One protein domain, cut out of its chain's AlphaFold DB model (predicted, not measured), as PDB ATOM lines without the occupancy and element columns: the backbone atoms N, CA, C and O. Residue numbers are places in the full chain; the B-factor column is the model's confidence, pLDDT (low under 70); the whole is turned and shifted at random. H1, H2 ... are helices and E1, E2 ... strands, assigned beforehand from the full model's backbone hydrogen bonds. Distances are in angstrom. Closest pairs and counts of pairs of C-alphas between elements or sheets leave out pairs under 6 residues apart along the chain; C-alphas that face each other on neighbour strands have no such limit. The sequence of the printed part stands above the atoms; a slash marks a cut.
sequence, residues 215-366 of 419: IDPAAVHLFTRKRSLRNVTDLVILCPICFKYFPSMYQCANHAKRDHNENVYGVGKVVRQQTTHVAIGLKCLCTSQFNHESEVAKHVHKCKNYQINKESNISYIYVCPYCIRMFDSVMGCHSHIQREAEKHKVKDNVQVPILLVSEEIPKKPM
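AT A GLANCE: This is residues 215 to 366 of the 419 residues of an uncharacterized protein of Crassostrea gigas (UniProt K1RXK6). A curled antiparallel sheet of four strands arches along much of the domain's length, with E2, its longest strand at 34.0 A from first to last C-alpha, bending at residue 275 and ending short of H3 and of the unnamed residues 279 to 292. H1 and H2 lie toward one end of this arch, and toward the other H4 packs on the sheet, with H3 beside H4 and short H5 following it. The printed part has 152 residues, with named elements in the order H1 E1 H2 E2 H3 E3 H4 H5 E4 and sheet order E1 - E2 - E4 - E3. The class is mixed, helices and strands, with under half of the residues in named elements. The whole is compact, with a radius of gyration of the C-alphas of 16.5 A, yet elongated in outline, spanning 49 by 30 by 27 A.

IN THESE COORDINATES: H1, residues 218 to 223, begins at C-alpha 218 (-26.496, 111.548, 5.992). E1 is residues 235 to 238, and H2 is residues 249 to 259, 15.1 A long. E2, residues 264 to 278, begins at C-alpha 264 (-23.062, 115.837, 20.800), is 34.0 A long and bends by 81 degrees at residue 275. H3 is residues 293 to 300, E3 residues 314 to 319 over 15.9 A, H4 residues 330 to 339 over 14.1 A, and H5 residues 341 to 344. E4, residues 350 to 358, is 25.5 A long and ends at C-alpha 358 (-16.284, 124.791, 7.600).

HOW THE PARTS SIT: The sheet is strongly twisted, with E1 and E3 as edge strands. Pairing along E2 is staggered: residues 266 to 269 pair with E1, where N 236 and O 268 are 2.9 A apart, and residues 270 to 278 with E4, where N 278 and O 350 are 2.8 A apart. Between E4 and E3, N 355 and O 317 are 2.8 A apart. H1 and H4 on one face of the sheet make two layers, helices on one face of a sheet. The closest C-alphas of H1 and E1 are those of Ala 218 and Leu 235, 7.5 A. H2 is at the sheet's level; its closest C-alphas with E2 are those of Ala 253 and Tyr 265, 5.0 A. H4 has a height over the sheet of 8.4 A and runs slantwise to the strands, at 36 degrees to E4 on the local plane. H3 and H4 touch at Ala 297 and Met 331, their closest C-alphas, 6.1 A, with a shallow tilt of 24 degrees, opposite ways. H5 is close to H4 but not clearly touching, with the C-alphas of Ile 337 and His 344 closest at 7.6 A. In H1, H2, H3 and H4 every O i to N i+4 pair is within hydrogen-bond range; H5 is too short for one.

THE WHOLE: The two C-alphas farthest apart are those of Asp 216 and Asn 291, 50.1 A. The printed part has no cut. The links H1 to E1, E2 to H3 and H3 to E3 are long. A short pairing joins residues 264 to 265 of E2 to residues 364 to 365, antiparallel. The mean pLDDT of the printed part is 81.8, with residues 215 to 234 and residue 366 under 70.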
ATOM      1  N   ILE A 215     -31.449 108.432  12.501       46.59
ATOM      2  CA  ILE A 215     -30.210 108.484  11.723       46.59
ATOM      3  C   ILE A 215     -30.576 108.493  10.235       46.59
ATOM      4  O   ILE A 215     -30.452 107.508   9.507       46.59
ATOM      5  N   ASP A 216     -31.092 109.652   9.838       44.75
ATOM      6  CA  ASP A 216     -31.586 109.986   8.503       44.75
ATOM      7  C   ASP A 216     -30.420 110.090   7.471       44.75
ATOM      8  O   ASP A 216     -29.252 109.887   7.839       44.75
ATOM      9  N   PRO A 217     -30.657 110.351   6.164       41.81
ATOM     10  CA  PRO A 217     -29.824 109.823   5.069       41.81
ATOM     11  C   PRO A 217     -28.363 110.294   4.989       41.81
ATOM     12  O   PRO A 217     -27.606 109.724   4.203       41.81
ATOM     13  N   ALA A 218     -27.917 111.239   5.824       42.31
ATOM     14  CA  ALA A 218     -26.496 111.548   5.992       42.31
ATOM     15  C   ALA A 218     -25.671 110.280   6.287       42.31
ATOM     16  O   ALA A 218     -24.638 110.057   5.658       42.31
ATOM     17  N   ALA A 219     -26.152 109.390   7.164       45.88
ATOM     18  CA  ALA A 219     -25.463 108.126   7.422       45.88
ATOM     19  C   ALA A 219     -25.477 107.187   6.204       45.88
ATOM     20  O   ALA A 219     -24.485 106.511   5.949       45.88
ATOM     21  N   VAL A 220     -26.559 107.167   5.417       43.75
ATOM     22  CA  VAL A 220     -26.658 106.327   4.211       43.75
ATOM     23  C   VAL A 220     -25.658 106.791   3.145       43.75
ATOM     24  O   VAL A 220     -24.912 105.962   2.632       43.75
ATOM     25  N   HIS A 221     -25.557 108.102   2.888       44.66
ATOM     26  CA  HIS A 221     -24.525 108.685   2.016       44.66
ATOM     27  C   HIS A 221     -23.095 108.422   2.518       44.66
ATOM     28  O   HIS A 221     -22.194 108.159   1.725       44.66
ATOM     29  N   LEU A 222     -22.871 108.451   3.836       46.88
ATOM     30  CA  LEU A 222     -21.541 108.252   4.420       46.88
ATOM     31  C   LEU A 222     -21.088 106.781   4.453       46.88
ATOM     32  O   LEU A 222     -19.879 106.531   4.402       46.88
ATOM     33  N   PHE A 223     -22.018 105.818   4.527       43.78
ATOM     34  CA  PHE A 223     -21.731 104.381   4.680       43.78
ATOM     35  C   PHE A 223     -21.823 103.537   3.397       43.78
ATOM     36  O   PHE A 223     -21.418 102.370   3.424       43.78
ATOM     37  N   THR A 224     -22.321 104.057   2.270       41.72
ATOM     38  CA  THR A 224     -22.320 103.297   1.007       41.72
ATOM     39  C   THR A 224     -20.888 102.989   0.556       41.72
ATOM     40  O   THR A 224     -20.132 103.879   0.173       41.72
ATOM     41  N   ARG A 225     -20.511 101.700   0.586       41.47
ATOM     42  CA  ARG A 225     -19.134 101.182   0.406       41.47
ATOM     43  C   ARG A 225     -18.571 101.282  -1.035       41.47
ATOM     44  O   ARG A 225     -17.697 100.507  -1.402       41.47
ATOM     45  N   LYS A 226     -19.048 102.240  -1.837       42.47
ATOM     46  CA  LYS A 226     -18.489 102.662  -3.137       42.47
ATOM     47  C   LYS A 226     -18.089 104.153  -3.090       42.47
ATOM     48  O   LYS A 226     -18.396 104.910  -4.009       42.47
ATOM     49  N   ARG A 227     -17.415 104.602  -2.019       53.25
ATOM     50  CA  ARG A 227     -16.676 105.877  -2.082       53.25
ATOM     51  C   ARG A 227     -15.657 105.759  -3.224       53.25
ATOM     52  O   ARG A 227     -14.994 104.734  -3.354       53.25
ATOM     53  N   SER A 228     -15.542 106.795  -4.043       52.34
ATOM     54  CA  SER A 228     -14.506 106.947  -5.072       52.34
ATOM     55  C   SER A 228     -13.899 108.344  -4.920       52.34
ATOM     56  O   SER A 228     -14.498 109.176  -4.239       52.34
ATOM     57  N   LEU A 229     -12.776 108.661  -5.576       50.69
ATOM     58  CA  LEU A 229     -12.261 110.045  -5.571       50.69
ATOM     59  C   LEU A 229     -13.252 111.071  -6.143       50.69
ATOM     60  O   LEU A 229     -13.141 112.250  -5.825       50.69
ATOM     61  N   ARG A 230     -14.204 110.634  -6.978       48.59
ATOM     62  CA  ARG A 230     -15.259 111.484  -7.554       48.59
ATOM     63  C   ARG A 230     -16.488 111.604  -6.646       48.59
ATOM     64  O   ARG A 230     -17.323 112.468  -6.871       48.59
ATOM     65  N   ASN A 231     -16.585 110.739  -5.633       53.81
ATOM     66  CA  ASN A 231     -17.710 110.625  -4.705       53.81
ATOM     67  C   ASN A 231     -17.199 110.693  -3.250       53.81
ATOM     68  O   ASN A 231     -17.628 109.912  -2.394       53.81
ATOM     69  N   VAL A 232     -16.227 111.569  -2.972       57.66
ATOM     70  CA  VAL A 232     -15.895 111.929  -1.589       57.66
ATOM     71  C   VAL A 232     -17.015 112.842  -1.090       57.66
ATOM     72  O   VAL A 232     -17.474 113.712  -1.818       57.66
ATOM     73  N   THR A 233     -17.540 112.570   0.100       60.31
ATOM     74  CA  THR A 233     -18.856 113.073   0.505       60.31
ATOM     75  C   THR A 233     -18.849 114.563   0.849       60.31
ATOM     76  O   THR A 233     -18.039 114.993   1.665       60.31
ATOM     77  N   ASP A 234     -19.834 115.311   0.333       67.50
ATOM     78  CA  ASP A 234     -20.084 116.736   0.646       67.50
ATOM     79  C   ASP A 234     -20.277 117.026   2.145       67.50
ATOM     80  O   ASP A 234     -20.239 118.174   2.585       67.50
ATOM     81  N   LEU A 235     -20.526 115.979   2.933       76.69
ATOM     82  CA  LEU A 235     -20.676 116.007   4.379       76.69
ATOM     83  C   LEU A 235     -19.564 115.183   5.030       76.69
ATOM     84  O   LEU A 235     -19.187 114.122   4.526       76.69
ATOM     85  N   VAL A 236     -19.087 115.639   6.187       81.62
ATOM     86  CA  VAL A 236     -18.076 114.955   7.000       81.62
ATOM     87  C   VAL A 236     -18.475 115.022   8.477       81.62
ATOM     88  O   VAL A 236     -18.930 116.058   8.958       81.62
ATOM     89  N   ILE A 237     -18.325 113.917   9.214       84.31
ATOM     90  CA  ILE A 237     -18.625 113.867  10.653       84.31
ATOM     91  C   ILE A 237     -17.402 114.344  11.438       84.31
ATOM     92  O   ILE A 237     -16.303 113.804  11.291       84.31
ATOM     93  N   LEU A 238     -17.616 115.353  12.277       88.31
ATOM     94  CA  LEU A 238     -16.580 116.084  13.005       88.31
ATOM     95  C   LEU A 238     -17.086 116.427  14.407       88.31
ATOM     96  O   LEU A 238     -18.279 116.678  14.589       88.31
ATOM     97  N   CYS A 239     -16.192 116.477  15.391       91.44
ATOM     98  CA  CYS A 239     -16.532 116.980  16.718       91.44
ATOM     99  C   CYS A 239     -16.805 118.498  16.663       91.44
ATOM    100  O   CYS A 239     -15.903 119.244  16.289       91.44
ATOM    101  N   PRO A 240     -17.985 118.998  17.073       90.62
ATOM    102  CA  PRO A 240     -18.346 120.420  17.003       90.62
ATOM    103  C   PRO A 240     -17.756 121.234  18.178       90.62
ATOM    104  O   PRO A 240     -18.390 122.156  18.690       90.62
ATOM    105  N   ILE A 241     -16.587 120.813  18.676       92.69
ATOM    106  CA  ILE A 241     -15.879 121.369  19.843       92.69
ATOM    107  C   ILE A 241     -14.368 121.410  19.564       92.69
ATOM    108  O   ILE A 241     -13.740 122.438  19.779       92.69
ATOM    109  N   CYS A 242     -13.785 120.317  19.048       92.62
ATOM    110  CA  CYS A 242     -12.357 120.239  18.693       92.62
ATOM    111  C   CYS A 242     -12.074 119.906  17.214       92.62
ATOM    112  O   CYS A 242     -10.935 119.615  16.856       92.62
ATOM    113  N   PHE A 243     -13.109 119.866  16.368       90.56
ATOM    114  CA  PHE A 243     -13.058 119.621  14.916       90.56
ATOM    115  C   PHE A 243     -12.391 118.311  14.459       90.56
ATOM    116  O   PHE A 243     -12.188 118.078  13.269       90.56
ATOM    117  N   LYS A 244     -12.132 117.379  15.381       89.12
ATOM    118  CA  LYS A 244     -11.598 116.045  15.082       89.12
ATOM    119  C   LYS A 244     -12.576 115.209  14.243       89.12
ATOM    120  O   LYS A 244     -13.766 115.148  14.553       89.12
ATOM    121  N   TYR A 245     -12.068 114.547  13.200       86.50
ATOM    122  CA  TYR A 245     -12.838 113.686  12.289       86.50
ATOM    123  C   TYR A 245     -13.199 112.323  12.897       86.50
ATOM    124  O   TYR A 245     -12.373 111.695  13.563       86.50
ATOM    125  N   PHE A 246     -14.395 111.819  12.567       81.88
ATOM    126  CA  PHE A 246     -14.843 110.468  12.910       81.88
ATOM    127  C   PHE A 246     -15.553 109.765  11.741       81.88
ATOM    128  O   PHE A 246     -16.320 110.392  11.017       81.88
ATOM    129  N   PRO A 247     -15.392 108.439  11.573       71.81
ATOM    130  CA  PRO A 247     -16.096 107.682  10.535       71.81
ATOM    131  C   PRO A 247     -17.583 107.432  10.851       71.81
ATOM    132  O   PRO A 247     -18.311 106.961   9.979       71.81
ATOM    133  N   SER A 248     -18.056 107.713  12.074       71.94
ATOM    134  CA  SER A 248     -19.472 107.605  12.446       71.94
ATOM    135  C   SER A 248     -19.879 108.616  13.525       71.94
ATOM    136  O   SER A 248     -19.064 109.033  14.351       71.94
ATOM    137  N   MET A 249     -21.167 108.987  13.536       77.06
ATOM    138  CA  MET A 249     -21.745 109.944  14.494       77.06
ATOM    139  C   MET A 249     -21.612 109.436  15.935       77.06
ATOM    140  O   MET A 249     -21.317 110.216  16.834       77.06
ATOM    141  N   TYR A 250     -21.722 108.118  16.139       75.19
ATOM    142  CA  TYR A 250     -21.498 107.468  17.431       75.19
ATOM    143  C   TYR A 250     -20.063 107.616  17.938       75.19
ATOM    144  O   TYR A 250     -19.865 107.892  19.115       75.19
ATOM    145  N   GLN A 251     -19.053 107.449  17.077       78.62
ATOM    146  CA  GLN A 251     -17.659 107.625  17.500       78.62
ATOM    147  C   GLN A 251     -17.368 109.092  17.838       78.62
ATOM    148  O   GLN A 251     -16.709 109.353  18.840       78.62
ATOM    149  N   CYS A 252     -17.941 110.031  17.078       84.06
ATOM    150  CA  CYS A 252     -17.893 111.458  17.390       84.06
ATOM    151  C   CYS A 252     -18.521 111.779  18.754       84.06
ATOM    152  O   CYS A 252     -17.883 112.433  19.575       84.06
ATOM    153  N   ALA A 253     -19.741 111.305  19.015       80.50
ATOM    154  CA  ALA A 253     -20.452 111.592  20.259       80.50
ATOM    155  C   ALA A 253     -19.861 110.867  21.476       80.50
ATOM    156  O   ALA A 253     -19.817 111.440  22.558       80.50
ATOM    157  N   ASN A 254     -19.329 109.651  21.311       81.19
ATOM    158  CA  ASN A 254     -18.597 108.965  22.379       81.19
ATOM    159  C   ASN A 254     -17.286 109.689  22.728       81.19
ATOM    160  O   ASN A 254     -16.923 109.750  23.899       81.19
ATOM    161  N   HIS A 255     -16.594 110.259  21.736       90.62
ATOM    162  CA  HIS A 255     -15.449 111.139  21.967       90.62
ATOM    163  C   HIS A 255     -15.875 112.436  22.670       90.62
ATOM    164  O   HIS A 255     -15.312 112.752  23.711       90.62
ATOM    165  N   ALA A 256     -16.899 113.144  22.180       91.19
ATOM    166  CA  ALA A 256     -17.367 114.380  22.806       91.19
ATOM    167  C   ALA A 256     -17.855 114.148  24.251       91.19
ATOM    168  O   ALA A 256     -17.542 114.937  25.141       91.19
ATOM    169  N   LYS A 257     -18.516 113.016  24.528       89.62
ATOM    170  CA  LYS A 257     -18.939 112.627  25.881       89.62
ATOM    171  C   LYS A 257     -17.753 112.342  26.808       89.62
ATOM    172  O   LYS A 257     -17.820 112.685  27.980       89.62
ATOM    173  N   ARG A 258     -16.687 111.706  26.312       92.50
ATOM    174  CA  ARG A 258     -15.492 111.389  27.114       92.50
ATOM    175  C   ARG A 258     -14.578 112.591  27.330       92.50
ATOM    176  O   ARG A 258     -14.145 112.840  28.446       92.50
ATOM    177  N   ASP A 259     -14.264 113.287  26.246       95.94
ATOM    178  CA  ASP A 259     -13.139 114.217  26.173       95.94
ATOM    179  C   ASP A 259     -13.614 115.688  26.300       95.94
ATOM    180  O   ASP A 259     -12.796 116.588  26.489       95.94
ATOM    181  N   HIS A 260     -14.933 115.941  26.218       94.44
ATOM    182  CA  HIS A 260     -15.570 117.264  26.376       94.44
ATOM    183  C   HIS A 260     -16.826 117.265  27.278       94.44
ATOM    184  O   HIS A 260     -17.457 118.305  27.435       94.44
ATOM    185  N   ASN A 261     -17.211 116.120  27.859       92.25
ATOM    186  CA  ASN A 261     -18.430 115.934  28.663       92.25
ATOM    187  C   ASN A 261     -19.767 116.309  27.962       92.25
ATOM    188  O   ASN A 261     -20.784 116.520  28.621       92.25
ATOM    189  N   GLU A 262     -19.806 116.357  26.623       87.44
ATOM    190  CA  GLU A 262     -21.012 116.684  25.842       87.44
ATOM    191  C   GLU A 262     -21.455 115.511  24.954       87.44
ATOM    192  O   GLU A 262     -20.707 115.046  24.099       87.44
ATOM    193  N   ASN A 263     -22.711 115.066  25.066       83.75
ATOM    194  CA  ASN A 263     -23.259 114.003  24.208       83.75
ATOM    195  C   ASN A 263     -23.715 114.543  22.833       83.75
ATOM    196  O   ASN A 263     -24.893 114.461  22.473       83.75
ATOM    197  N   VAL A 264     -22.794 115.143  22.074       83.81
ATOM    198  CA  VAL A 264     -23.062 115.837  20.800       83.81
ATOM    199  C   VAL A 264     -22.220 115.292  19.648       83.81
ATOM    200  O   VAL A 264     -21.113 114.798  19.839       83.81
ATOM    201  N   TYR A 265     -22.718 115.431  18.424       84.38
ATOM    202  CA  TYR A 265     -21.947 115.213  17.203       84.38
ATOM    203  C   TYR A 265     -22.118 116.393  16.244       84.38
ATOM    204  O   TYR A 265     -23.070 117.169  16.341       84.38
ATOM    205  N   GLY A 266     -21.188 116.523  15.305       84.12
ATOM    206  CA  GLY A 266     -21.226 117.519  14.248       84.12
ATOM    207  C   GLY A 266     -21.241 116.866  12.870       84.12
ATOM    208  O   GLY A 266     -20.754 115.749  12.676       84.12
ATOM    209  N   VAL A 267     -21.818 117.572  11.900       82.81
ATOM    210  CA  VAL A 267     -21.745 117.226  10.477       82.81
ATOM    211  C   VAL A 267     -21.366 118.500   9.734       82.81
ATOM    212  O   VAL A 267     -22.218 119.362   9.520       82.81
ATOM    213  N   GLY A 268     -20.082 118.639   9.416       83.19
ATOM    214  CA  GLY A 268     -19.562 119.753   8.632       83.19
ATOM    215  C   GLY A 268     -19.810 119.532   7.141       83.19
ATOM    216  O   GLY A 268     -19.871 118.391   6.676       83.19
ATOM    217  N   LYS A 269     -19.948 120.627   6.390       81.75
ATOM    218  CA  LYS A 269     -20.069 120.609   4.927       81.75
ATOM    219  C   LYS A 269     -18.713 120.912   4.288       81.75
ATOM    220  O   LYS A 269     -18.063 121.886   4.667       81.75
ATOM    221  N   VAL A 270     -18.311 120.112   3.302       84.56
ATOM    222  CA  VAL A 270     -17.157 120.409   2.444       84.56
ATOM    223  C   VAL A 270     -17.465 121.679   1.647       84.56
ATOM    224  O   VAL A 270     -18.443 121.744   0.903       84.56
ATOM    225  N   VAL A 271     -16.641 122.706   1.832       87.62
ATOM    226  CA  VAL A 271     -16.743 123.997   1.137       87.62
ATOM    227  C   VAL A 271     -15.993 123.938  -0.192       87.62
ATOM    228  O   VAL A 271     -16.473 124.442  -1.204       87.62
ATOM    229  N   ARG A 272     -14.815 123.304  -0.192       86.75
ATOM    230  CA  ARG A 272     -13.934 123.173  -1.356       86.75
ATOM    231  C   ARG A 272     -13.120 121.884  -1.253       86.75
ATOM    232  O   ARG A 272     -12.722 121.482  -0.161       86.75
ATOM    233  N   GLN A 273     -12.827 121.268  -2.394       87.69
ATOM    234  CA  GLN A 273     -11.815 120.219  -2.504       87.69
ATOM    235  C   GLN A 273     -10.539 120.810  -3.113       87.69
ATOM    236  O   GLN A 273     -10.596 121.612  -4.044       87.69
ATOM    237  N   GLN A 274      -9.388 120.406  -2.589       89.94
ATOM    238  CA  GLN A 274      -8.065 120.675  -3.151       89.94
ATOM    239  C   GLN A 274      -7.300 119.355  -3.313       89.94
ATOM    240  O   GLN A 274      -7.748 118.296  -2.866       89.94
ATOM    241  N   THR A 275      -6.133 119.408  -3.944       89.94
ATOM    242  CA  THR A 275      -5.186 118.290  -4.021       89.94
ATOM    243  C   THR A 275      -3.792 118.785  -3.682       89.94
ATOM    244  O   THR A 275      -3.394 119.854  -4.139       89.94
ATOM    245  N   THR A 276      -3.030 117.986  -2.943       90.75
ATOM    246  CA  THR A 276      -1.580 118.158  -2.797       90.75
ATOM    247  C   THR A 276      -0.862 116.899  -3.268       90.75
ATOM    248  O   THR A 276      -1.479 115.843  -3.406       90.75
ATOM    249  N   HIS A 277       0.436 117.001  -3.525       90.44
ATOM    250  CA  HIS A 277       1.270 115.833  -3.772       90.44
ATOM    251  C   HIS A 277       1.898 115.371  -2.453       90.44
ATOM    252  O   HIS A 277       2.200 116.176  -1.576       90.44
ATOM    253  N   VAL A 278       2.103 114.067  -2.316       89.94
ATOM    254  CA  VAL A 278       2.761 113.424  -1.176       89.94
ATOM    255  C   VAL A 278       3.837 112.506  -1.741       89.94
ATOM    256  O   VAL A 278       3.520 111.570  -2.474       89.94
ATOM    257  N   ALA A 279       5.106 112.810  -1.461       88.06
ATOM    258  CA  ALA A 279       6.207 111.952  -1.886       88.06
ATOM    259  C   ALA A 279       6.216 110.634  -1.101       88.06
ATOM    260  O   ALA A 279       5.669 110.564   0.000       88.06
ATOM    261  N   ILE A 280       6.817 109.594  -1.680       86.06
ATOM    262  CA  ILE A 280       6.865 108.243  -1.113       86.06
ATOM    263  C   ILE A 280       8.305 107.723  -1.168       86.06
ATOM    264  O   ILE A 280       9.032 107.965  -2.131       86.06
ATOM    265  N   GLY A 281       8.726 107.015  -0.117       86.56
ATOM    266  CA  GLY A 281      10.103 106.553   0.056       86.56
ATOM    267  C   GLY A 281      10.995 107.598   0.734       86.56
ATOM    268  O   GLY A 281      10.555 108.335   1.615       86.56
ATOM    269  N   LEU A 282      12.274 107.637   0.350       88.25
ATOM    270  CA  LEU A 282      13.329 108.396   1.042       88.25
ATOM    271  C   LEU A 282      13.649 109.776   0.430       88.25
ATOM    272  O   LEU A 282      14.667 110.380   0.765       88.25
ATOM    273  N   LYS A 283      12.804 110.289  -0.472       88.75
ATOM    274  CA  LYS A 283      12.970 111.606  -1.114       88.75
ATOM    275  C   LYS A 283      11.728 112.466  -0.916       88.75
ATOM    276  O   LYS A 283      10.610 111.996  -1.087       88.75
ATOM    277  N   CYS A 284      11.929 113.734  -0.576       88.75
ATOM    278  CA  CYS A 284      10.864 114.719  -0.399       88.75
ATOM    279  C   CYS A 284      10.602 115.518  -1.691       88.75
ATOM    280  O   CYS A 284      11.493 115.672  -2.527       88.75
ATOM    281  N   LEU A 285       9.415 116.128  -1.814       86.19
ATOM    282  CA  LEU A 285       9.082 117.069  -2.897       86.19
ATOM    283  C   LEU A 285       9.999 118.308  -2.973       86.19
ATOM    284  O   LEU A 285      10.003 118.983  -3.995       86.19
ATOM    285  N   CYS A 286      10.774 118.631  -1.931       88.19
ATOM    286  CA  CYS A 286      11.812 119.672  -1.975       88.19
ATOM    287  C   CYS A 286      13.197 119.136  -2.400       88.19
ATOM    288  O   CYS A 286      14.219 119.753  -2.112       88.19
ATOM    289  N   THR A 287      13.248 117.965  -3.041       86.75
ATOM    290  CA  THR A 287      14.447 117.215  -3.484       86.75
ATOM    291  C   THR A 287      15.386 116.700  -2.385       86.75
ATOM    292  O   THR A 287      16.255 115.881  -2.675       86.75
ATOM    293  N   SER A 288      15.181 117.082  -1.120       86.88
ATOM    294  CA  SER A 288      15.915 116.531   0.027       86.88
ATOM    295  C   SER A 288      15.762 115.007   0.116       86.88
ATOM    296  O   SER A 288      14.643 114.486   0.097       86.88
ATOM    297  N   GLN A 289      16.893 114.309   0.233       90.88
ATOM    298  CA  GLN A 289      16.988 112.863   0.423       90.88
ATOM    299  C   GLN A 289      17.367 112.541   1.875       90.88
ATOM    300  O   GLN A 289      18.105 113.294   2.506       90.88
ATOM    301  N   PHE A 290      16.852 111.423   2.383       91.56
ATOM    302  CA  PHE A 290      16.997 110.957   3.761       91.56
ATOM    303  C   PHE A 290      17.485 109.504   3.795       91.56
ATOM    304  O   PHE A 290      17.439 108.812   2.776       91.56
ATOM    305  N   ASN A 291      17.919 109.031   4.962       88.81
ATOM    306  CA  ASN A 291      18.354 107.647   5.162       88.81
ATOM    307  C   ASN A 291      17.226 106.781   5.742       88.81
ATOM    308  O   ASN A 291      17.159 105.583   5.465       88.81
ATOM    309  N   HIS A 292      16.312 107.380   6.514       88.94
ATOM    310  CA  HIS A 292      15.235 106.666   7.199       88.94
ATOM    311  C   HIS A 292      13.869 107.348   7.031       88.94
ATOM    312  O   HIS A 292      13.745 108.570   7.084       88.94
ATOM    313  N   GLU A 293      12.799 106.555   6.912       86.06
ATOM    314  CA  GLU A 293      11.423 107.063   6.741       86.06
ATOM    315  C   GLU A 293      10.968 107.977   7.894       86.06
ATOM    316  O   GLU A 293      10.187 108.910   7.707       86.06
ATOM    317  N   SER A 294      11.497 107.741   9.098       86.69
ATOM    318  CA  SER A 294      11.239 108.552  10.290       86.69
ATOM    319  C   SER A 294      11.822 109.968  10.196       86.69
ATOM    320  O   SER A 294      11.292 110.884  10.826       86.69
ATOM    321  N   GLU A 295      12.872 110.175   9.399       88.56
ATOM    322  CA  GLU A 295      13.435 111.493   9.086       88.56
ATOM    323  C   GLU A 295      12.542 112.213   8.072       88.56
ATOM    324  O   GLU A 295      12.171 113.368   8.297       88.56
ATOM    325  N   VAL A 296      12.114 111.501   7.019       87.69
ATOM    326  CA  VAL A 296      11.174 112.007   6.005       87.69
ATOM    327  C   VAL A 296       9.892 112.497   6.677       87.69
ATOM    328  O   VAL A 296       9.505 113.645   6.480       87.69
ATOM    329  N   ALA A 297       9.270 111.687   7.540       85.19
ATOM    330  CA  ALA A 297       8.034 112.053   8.235       85.19
ATOM    331  C   ALA A 297       8.191 113.303   9.129       85.19
ATOM    332  O   ALA A 297       7.336 114.193   9.103       85.19
ATOM    333  N   LYS A 298       9.307 113.421   9.869       86.75
ATOM    334  CA  LYS A 298       9.638 114.615  10.675       86.75
ATOM    335  C   LYS A 298       9.864 115.856   9.804       86.75
ATOM    336  O   LYS A 298       9.490 116.961  10.196       86.75
ATOM    337  N   HIS A 299      10.475 115.685   8.633       89.31
ATOM    338  CA  HIS A 299      10.738 116.757   7.681       89.31
ATOM    339  C   HIS A 299       9.465 117.219   6.948       89.31
ATOM    340  O   HIS A 299       9.243 118.423   6.827       89.31
ATOM    341  N   VAL A 300       8.595 116.296   6.521       87.31
ATOM    342  CA  VAL A 300       7.314 116.565   5.833       87.31
ATOM    343  C   VAL A 300       6.460 117.571   6.604       87.31
ATOM    344  O   VAL A 300       5.928 118.502   6.011       87.31
ATOM    345  N   HIS A 301       6.393 117.448   7.932       83.19
ATOM    346  CA  HIS A 301       5.654 118.385   8.784       83.19
ATOM    347  C   HIS A 301       6.199 119.831   8.746       83.19
ATOM    348  O   HIS A 301       5.443 120.778   8.949       83.19
ATOM    349  N   LYS A 302       7.500 120.018   8.482       86.69
ATOM    350  CA  LYS A 302       8.170 121.333   8.449       86.69
ATOM    351  C   LYS A 302       8.385 121.881   7.033       86.69
ATOM    352  O   LYS A 302       8.660 123.068   6.880       86.69
ATOM    353  N   CYS A 303       8.293 121.042   6.003       87.81
ATOM    354  CA  CYS A 303       8.642 121.406   4.634       87.81
ATOM    355  C   CYS A 303       7.570 122.282   3.965       87.81
ATOM    356  O   CYS A 303       6.394 121.921   3.911       87.81
ATOM    357  N   LYS A 304       7.999 123.417   3.396       86.81
ATOM    358  CA  LYS A 304       7.125 124.400   2.728       86.81
ATOM    359  C   LYS A 304       6.303 123.799   1.582       86.81
ATOM    360  O   LYS A 304       5.167 124.207   1.393       86.81
ATOM    361  N   ASN A 305       6.816 122.781   0.888       85.62
ATOM    362  CA  ASN A 305       6.129 122.144  -0.245       85.62
ATOM    363  C   ASN A 305       4.876 121.339   0.168       85.62
ATOM    364  O   ASN A 305       4.121 120.911  -0.700       85.62
ATOM    365  N   TYR A 306       4.637 121.152   1.473       83.81
ATOM    366  CA  TYR A 306       3.402 120.582   2.024       83.81
ATOM    367  C   TYR A 306       2.565 121.593   2.825       83.81
ATOM    368  O   TYR A 306       1.520 121.227   3.368       83.81
ATOM    369  N   GLN A 307       3.010 122.848   2.941       82.31
ATOM    370  CA  GLN A 307       2.265 123.883   3.650       82.31
ATOM    371  C   GLN A 307       1.138 124.402   2.756       82.31
ATOM    372  O   GLN A 307       1.370 124.892   1.655       82.31
ATOM    373  N   ILE A 308      -0.091 124.284   3.248       83.19
ATOM    374  CA  ILE A 308      -1.286 124.847   2.621       83.19
ATOM    375  C   ILE A 308      -1.602 126.158   3.336       83.19
ATOM    376  O   ILE A 308      -1.526 126.221   4.568       83.19
ATOM    377  N   ASN A 309      -1.983 127.188   2.579       83.50
ATOM    378  CA  ASN A 309      -2.483 128.439   3.142       83.50
ATOM    379  C   ASN A 309      -3.711 128.139   4.011       83.50
ATOM    380  O   ASN A 309      -4.738 127.688   3.498       83.50
ATOM    381  N   LYS A 310      -3.582 128.351   5.325       82.25
ATOM    382  CA  LYS A 310      -4.661 128.135   6.290       82.25
ATOM    383  C   LYS A 310      -5.628 129.311   6.259       82.25
ATOM    384  O   LYS A 310      -5.255 130.431   6.596       82.25
ATOM    385  N   GLU A 311      -6.861 129.029   5.877       87.06
ATOM    386  CA  GLU A 311      -8.002 129.933   5.965       87.06
ATOM    387  C   GLU A 311      -8.632 129.793   7.363       87.06
ATOM    388  O   GLU A 311      -8.692 128.694   7.919       87.06
ATOM    389  N   SER A 312      -9.055 130.907   7.965       84.44
ATOM    390  CA  SER A 312      -9.737 130.899   9.264       84.44
ATOM    391  C   SER A 312     -11.077 130.165   9.176       84.44
ATOM    392  O   SER A 312     -11.759 130.247   8.156       84.44
ATOM    393  N   ASN A 313     -11.476 129.496  10.260       86.75
ATOM    394  CA  ASN A 313     -12.729 128.741  10.373       86.75
ATOM    395  C   ASN A 313     -12.845 127.563   9.375       86.75
ATOM    396  O   ASN A 313     -13.955 127.157   9.020       86.75
ATOM    397  N   ILE A 314     -11.716 127.015   8.902       90.56
ATOM    398  CA  ILE A 314     -11.672 125.867   7.988       90.56
ATOM    399  C   ILE A 314     -10.742 124.775   8.520       90.56
ATOM    400  O   ILE A 314      -9.530 124.951   8.652       90.56
ATOM    401  N   SER A 315     -11.319 123.588   8.703       90.12
ATOM    402  CA  SER A 315     -10.608 122.359   9.033       90.12
ATOM    403  C   SER A 315     -10.221 121.592   7.764       90.12
ATOM    404  O   SER A 315     -11.023 121.418   6.843       90.12
ATOM    405  N   TYR A 316      -8.973 121.116   7.722       91.50
ATOM    406  CA  TYR A 316      -8.346 120.491   6.551       91.50
ATOM    407  C   TYR A 316      -8.215 118.980   6.751       91.50
ATOM    408  O   TYR A 316      -7.498 118.531   7.644       91.50
ATOM    409  N   ILE A 317      -8.879 118.191   5.902       90.44
ATOM    410  CA  ILE A 317      -8.955 116.731   6.046       90.44
ATOM    411  C   ILE A 317      -8.315 116.053   4.836       90.44
ATOM    412  O   ILE A 317      -8.808 116.156   3.714       90.44
ATOM    413  N   TYR A 318      -7.224 115.330   5.069       91.38
ATOM    414  CA  TYR A 318      -6.428 114.662   4.038       91.38
ATOM    415  C   TYR A 318      -6.974 113.258   3.795       91.38
ATOM    416  O   TYR A 318      -7.170 112.500   4.745       91.38
ATOM    417  N   VAL A 319      -7.211 112.888   2.538       89.31
ATOM    418  CA  VAL A 319      -7.847 111.616   2.172       89.31
ATOM    419  C   VAL A 319      -6.858 110.741   1.411       89.31
ATOM    420  O   VAL A 319      -6.418 111.099   0.324       89.31
ATOM    421  N   CYS A 320      -6.527 109.561   1.940       88.75
ATOM    422  CA  CYS A 320      -5.730 108.586   1.197       88.75
ATOM    423  C   CYS A 320      -6.506 108.137  -0.055       88.75
ATOM    424  O   CYS A 320      -7.598 107.584   0.094       88.75
ATOM    425  N   PRO A 321      -5.981 108.319  -1.281       86.81
ATOM    426  CA  PRO A 321      -6.758 108.071  -2.493       86.81
ATOM    427  C   PRO A 321      -7.056 106.581  -2.744       86.81
ATOM    428  O   PRO A 321      -8.002 106.258  -3.455       86.81
ATOM    429  N   TYR A 322      -6.290 105.669  -2.140       87.25
ATOM    430  CA  TYR A 322      -6.399 104.227  -2.394       87.25
ATOM    431  C   TYR A 322      -7.380 103.507  -1.460       87.25
ATOM    432  O   TYR A 322      -8.124 102.638  -1.908       87.25
ATOM    433  N   CYS A 323      -7.414 103.866  -0.170       84.62
ATOM    434  CA  CYS A 323      -8.318 103.256   0.818       84.62
ATOM    435  C   CYS A 323      -9.355 104.227   1.414       84.62
ATOM    436  O   CYS A 323     -10.203 103.814   2.203       84.62
ATOM    437  N   ILE A 324      -9.305 105.513   1.042       82.56
ATOM    438  CA  ILE A 324     -10.276 106.561   1.415       82.56
ATOM    439  C   ILE A 324     -10.363 106.761   2.946       82.56
ATOM    440  O   ILE A 324     -11.359 107.225   3.509       82.56
ATOM    441  N   ARG A 325      -9.263 106.433   3.635       84.00
ATOM    442  CA  ARG A 325      -9.009 106.769   5.038       84.00
ATOM    443  C   ARG A 325      -8.667 108.254   5.146       84.00
ATOM    444  O   ARG A 325      -7.926 108.778   4.316       84.00
ATOM    445  N   MET A 326      -9.224 108.915   6.154       85.19
ATOM    446  CA  MET A 326      -9.117 110.360   6.363       85.19
ATOM    447  C   MET A 326      -8.208 110.675   7.556       85.19
ATOM    448  O   MET A 326      -8.176 109.906   8.521       85.19
ATOM    449  N   PHE A 327      -7.487 111.794   7.480       89.31
ATOM    450  CA  PHE A 327      -6.472 112.230   8.442       89.31
ATOM    451  C   PHE A 327      -6.586 113.733   8.721       89.31
ATOM    452  O   PHE A 327      -6.973 114.505   7.849       89.31
ATOM    453  N   ASP A 328      -6.183 114.135   9.924       87.81
ATOM    454  CA  ASP A 328      -6.084 115.525  10.397       87.81
ATOM    455  C   ASP A 328      -4.835 116.274   9.885       87.81
ATOM    456  O   ASP A 328      -4.713 117.490  10.033       87.81
ATOM    457  N   SER A 329      -3.875 115.552   9.303       89.69
ATOM    458  CA  SER A 329      -2.536 116.066   9.027       89.69
ATOM    459  C   SER A 329      -1.885 115.409   7.808       89.69
ATOM    460  O   SER A 329      -2.015 114.199   7.587       89.69
ATOM    461  N   VAL A 330      -1.095 116.192   7.053       89.81
ATOM    462  CA  VAL A 330      -0.259 115.679   5.947       89.81
ATOM    463  C   VAL A 330       0.639 114.548   6.445       89.81
ATOM    464  O   VAL A 330       0.725 113.506   5.809       89.81
ATOM    465  N   MET A 331       1.272 114.732   7.608       90.44
ATOM    466  CA  MET A 331       2.186 113.757   8.211       90.44
ATOM    467  C   MET A 331       1.493 112.418   8.510       90.44
ATOM    468  O   MET A 331       2.065 111.367   8.215       90.44
ATOM    469  N   GLY A 332       0.264 112.437   9.045       91.31
ATOM    470  CA  GLY A 332      -0.529 111.226   9.268       91.31
ATOM    471  C   GLY A 332      -0.894 110.522   7.960       91.31
ATOM    472  O   GLY A 332      -0.749 109.303   7.856       91.31
ATOM    473  N   CYS A 333      -1.282 111.289   6.937       91.81
ATOM    474  CA  CYS A 333      -1.611 110.754   5.616       91.81
ATOM    475  C   CYS A 333      -0.377 110.152   4.910       91.81
ATOM    476  O   CYS A 333      -0.416 108.996   4.497       91.81
ATOM    477  N   HIS A 334       0.743 110.882   4.861       92.19
ATOM    478  CA  HIS A 334       2.039 110.440   4.328       92.19
ATOM    479  C   HIS A 334       2.512 109.144   4.993       92.19
ATOM    480  O   HIS A 334       2.727 108.140   4.319       92.19
ATOM    481  N   SER A 335       2.598 109.129   6.329       92.12
ATOM    482  CA  SER A 335       3.068 107.964   7.094       92.12
ATOM    483  C   SER A 335       2.174 106.732   6.912       92.12
ATOM    484  O   SER A 335       2.643 105.601   7.034       92.12
ATOM    485  N   HIS A 336       0.889 106.932   6.610       92.94
ATOM    486  CA  HIS A 336      -0.018 105.855   6.237       92.94
ATOM    487  C   HIS A 336       0.205 105.372   4.797       92.94
ATOM    488  O   HIS A 336       0.317 104.166   4.598       92.94
ATOM    489  N   ILE A 337       0.268 106.270   3.807       92.12
ATOM    490  CA  ILE A 337       0.436 105.880   2.397       92.12
ATOM    491  C   ILE A 337       1.785 105.181   2.195       92.12
ATOM    492  O   ILE A 337       1.822 104.184   1.484       92.12
ATOM    493  N   GLN A 338       2.845 105.633   2.874       90.25
ATOM    494  CA  GLN A 338       4.169 105.004   2.870       90.25
ATOM    495  C   GLN A 338       4.147 103.596   3.490       90.25
ATOM    496  O   GLN A 338       4.509 102.632   2.822       90.25
ATOM    497  N   ARG A 339       3.621 103.439   4.715       91.62
ATOM    498  CA  ARG A 339       3.512 102.125   5.388       91.62
ATOM    499  C   ARG A 339       2.640 101.121   4.626       91.62
ATOM    500  O   ARG A 339       2.819  99.914   4.744       91.62
ATOM    501  N   GLU A 340       1.664 101.615   3.875       91.69
ATOM    502  CA  GLU A 340       0.738 100.812   3.077       91.69
ATOM    503  C   GLU A 340       1.089 100.828   1.575       91.69
ATOM    504  O   GLU A 340       0.275 100.390   0.762       91.69
ATOM    505  N   ALA A 341       2.278 101.308   1.181       89.25
ATOM    506  CA  ALA A 341       2.641 101.531  -0.223       89.25
ATOM    507  C   ALA A 341       2.555 100.251  -1.065       89.25
ATOM    508  O   ALA A 341       2.012 100.281  -2.168       89.25
ATOM    509  N   GLU A 342       2.988  99.110  -0.519       87.69
ATOM    510  CA  GLU A 342       2.853  97.796  -1.159       87.69
ATOM    511  C   GLU A 342       1.384  97.411  -1.387       87.69
ATOM    512  O   GLU A 342       1.002  97.016  -2.492       87.69
ATOM    513  N   LYS A 343       0.530  97.577  -0.364       89.81
ATOM    514  CA  LYS A 343      -0.899  97.222  -0.432       89.81
ATOM    515  C   LYS A 343      -1.661  98.136  -1.395       89.81
ATOM    516  O   LYS A 343      -2.552  97.678  -2.107       89.81
ATOM    517  N   HIS A 344      -1.278  99.410  -1.450       87.56
ATOM    518  CA  HIS A 344      -1.788 100.399  -2.398       87.56
ATOM    519  C   HIS A 344      -1.138 100.309  -3.798       87.56
ATOM    520  O   HIS A 344      -1.619 100.959  -4.724       87.56
ATOM    521  N   LYS A 345      -0.077  99.504  -3.969       88.38
ATOM    522  CA  LYS A 345       0.737  99.359  -5.196       88.38
ATOM    523  C   LYS A 345       1.336 100.678  -5.708       88.38
ATOM    524  O   LYS A 345       1.409 100.919  -6.912       88.38
ATOM    525  N   VAL A 346       1.772 101.525  -4.780       87.00
ATOM    526  CA  VAL A 346       2.353 102.849  -5.040       87.00
ATOM    527  C   VAL A 346       3.854 102.741  -5.300       87.00
ATOM    528  O   VAL A 346       4.547 101.987  -4.622       87.00
ATOM    529  N   LYS A 347       4.353 103.517  -6.269       78.06
ATOM    530  CA  LYS A 347       5.790 103.643  -6.584       78.06
ATOM    531  C   LYS A 347       6.290 105.090  -6.629       78.06
ATOM    532  O   LYS A 347       7.450 105.330  -6.322       78.06
ATOM    533  N   ASP A 348       5.408 106.026  -6.968       85.00
ATOM    534  CA  ASP A 348       5.725 107.431  -7.232       85.00
ATOM    535  C   ASP A 348       4.951 108.379  -6.298       85.00
ATOM    536  O   ASP A 348       4.157 107.951  -5.455       85.00
ATOM    537  N   ASN A 349       5.165 109.688  -6.464       88.19
ATOM    538  CA  ASN A 349       4.462 110.737  -5.720       88.19
ATOM    539  C   ASN A 349       2.935 110.639  -5.907       88.19
ATOM    540  O   ASN A 349       2.429 110.623  -7.028       88.19
ATOM    541  N   VAL A 350       2.192 110.646  -4.801       90.31
ATOM    542  CA  VAL A 350       0.737 110.435  -4.775       90.31
ATOM    543  C   VAL A 350      -0.009 111.764  -4.723       90.31
ATOM    544  O   VAL A 350       0.283 112.604  -3.875       90.31
ATOM    545  N   GLN A 351      -1.027 111.941  -5.569       90.56
ATOM    546  CA  GLN A 351      -1.988 113.039  -5.423       90.56
ATOM    547  C   GLN A 351      -3.008 112.709  -4.327       90.56
ATOM    548  O   GLN A 351      -3.812 111.789  -4.460       90.56
ATOM    549  N   VAL A 352      -2.965 113.472  -3.237       91.06
ATOM    550  CA  VAL A 352      -3.817 113.329  -2.054       91.06
ATOM    551  C   VAL A 352      -4.896 114.417  -2.069       91.06
ATOM    552  O   VAL A 352      -4.561 115.603  -1.972       91.06
ATOM    553  N   PRO A 353      -6.187 114.050  -2.179       90.00
ATOM    554  CA  PRO A 353      -7.290 114.975  -1.965       90.00
ATOM    555  C   PRO A 353      -7.303 115.553  -0.548       90.00
ATOM    556  O   PRO A 353      -7.061 114.850   0.435       90.00
ATOM    557  N   ILE A 354      -7.649 116.833  -0.457       91.44
ATOM    558  CA  ILE A 354      -7.855 117.574   0.784       91.44
ATOM    559  C   ILE A 354      -9.280 118.120   0.751       91.44
ATOM    560  O   ILE A 354      -9.666 118.792  -0.208       91.44
ATOM    561  N   LEU A 355     -10.057 117.847   1.793       90.50
ATOM    562  CA  LEU A 355     -11.371 118.444   2.000       90.50
ATOM    563  C   LEU A 355     -11.216 119.645   2.928       90.50
ATOM    564  O   LEU A 355     -10.659 119.508   4.018       90.50
ATOM    565  N   LEU A 356     -11.715 120.799   2.500       91.38
ATOM    566  CA  LEU A 356     -11.815 121.996   3.324       91.38
ATOM    567  C   LEU A 356     -13.241 122.043   3.863       91.38
ATOM    568  O   LEU A 356     -14.192 122.183   3.090       91.38
ATOM    569  N   VAL A 357     -13.393 121.871   5.173       89.44
ATOM    570  CA  VAL A 357     -14.692 121.780   5.851       89.44
ATOM    571  C   VAL A 357     -14.853 122.978   6.777       89.44
ATOM    572  O   VAL A 357     -13.943 123.277   7.546       89.44
ATOM    573  N   SER A 358     -16.002 123.657   6.708       87.81
ATOM    574  CA  SER A 358     -16.284 124.791   7.600       87.81
ATOM    575  C   SER A 358     -16.351 124.334   9.059       87.81
ATOM    576  O   SER A 358     -16.963 123.307   9.363       87.81
ATOM    577  N   GLU A 359     -15.753 125.123   9.947       87.00
ATOM    578  CA  GLU A 359     -15.773 124.940  11.403       87.00
ATOM    579  C   GLU A 359     -17.056 125.501  12.049       87.00
ATOM    580  O   GLU A 359     -17.307 125.278  13.232       87.00
ATOM    581  N   GLU A 360     -17.950 126.116  11.264       86.50
ATOM    582  CA  GLU A 360     -19.325 126.465  11.658       86.50
ATOM    583  C   GLU A 360     -20.225 125.214  11.727       86.50
ATOM    584  O   GLU A 360     -21.223 125.066  11.017       86.50
ATOM    585  N   ILE A 361     -19.842 124.254  12.572       85.44
ATOM    586  CA  ILE A 361     -20.490 122.948  12.672       85.44
ATOM    587  C   ILE A 361     -21.561 122.991  13.767       85.44
ATOM    588  O   ILE A 361     -21.221 123.045  14.951       85.44
ATOM    589  N   PRO A 362     -22.864 122.916  13.429       78.75
ATOM    590  CA  PRO A 362     -23.916 122.980  14.434       78.75
ATOM    591  C   PRO A 362     -23.834 121.766  15.365       78.75
ATOM    592  O   PRO A 362     -23.899 120.621  14.908       78.75
ATOM    593  N   LYS A 363     -23.742 122.019  16.678       85.88
ATOM    594  CA  LYS A 363     -23.842 120.988  17.719       85.88
ATOM    595  C   LYS A 363     -25.189 120.277  17.602       85.88
ATOM    596  O   LYS A 363     -26.226 120.844  17.942       85.88
ATOM    597  N   LYS A 364     -25.188 119.026  17.141       77.56
ATOM    598  CA  LYS A 364     -26.382 118.178  17.146       77.56
ATOM    599  C   LYS A 364     -26.326 117.291  18.384       77.56
ATOM    600  O   LYS A 364     -25.362 116.532  18.517       77.56
ATOM    601  N   PRO A 365     -27.315 117.341  19.294       71.12
ATOM    602  CA  PRO A 365     -27.360 116.384  20.386       71.12
ATOM    603  C   PRO A 365     -27.479 114.985  19.786       71.12
ATOM    604  O   PRO A 365     -28.370 114.719  18.972       71.12
ATOM    605  N   MET A 366     -26.604 114.067  20.201       68.44
ATOM    606  CA  MET A 366     -26.978 112.668  20.117       68.44
ATOM    607  C   MET A 366     -28.076 112.507  21.161       68.44
ATOM    608  O   MET A 366     -27.821 112.630  22.360       68.44
TER     609      MET A 366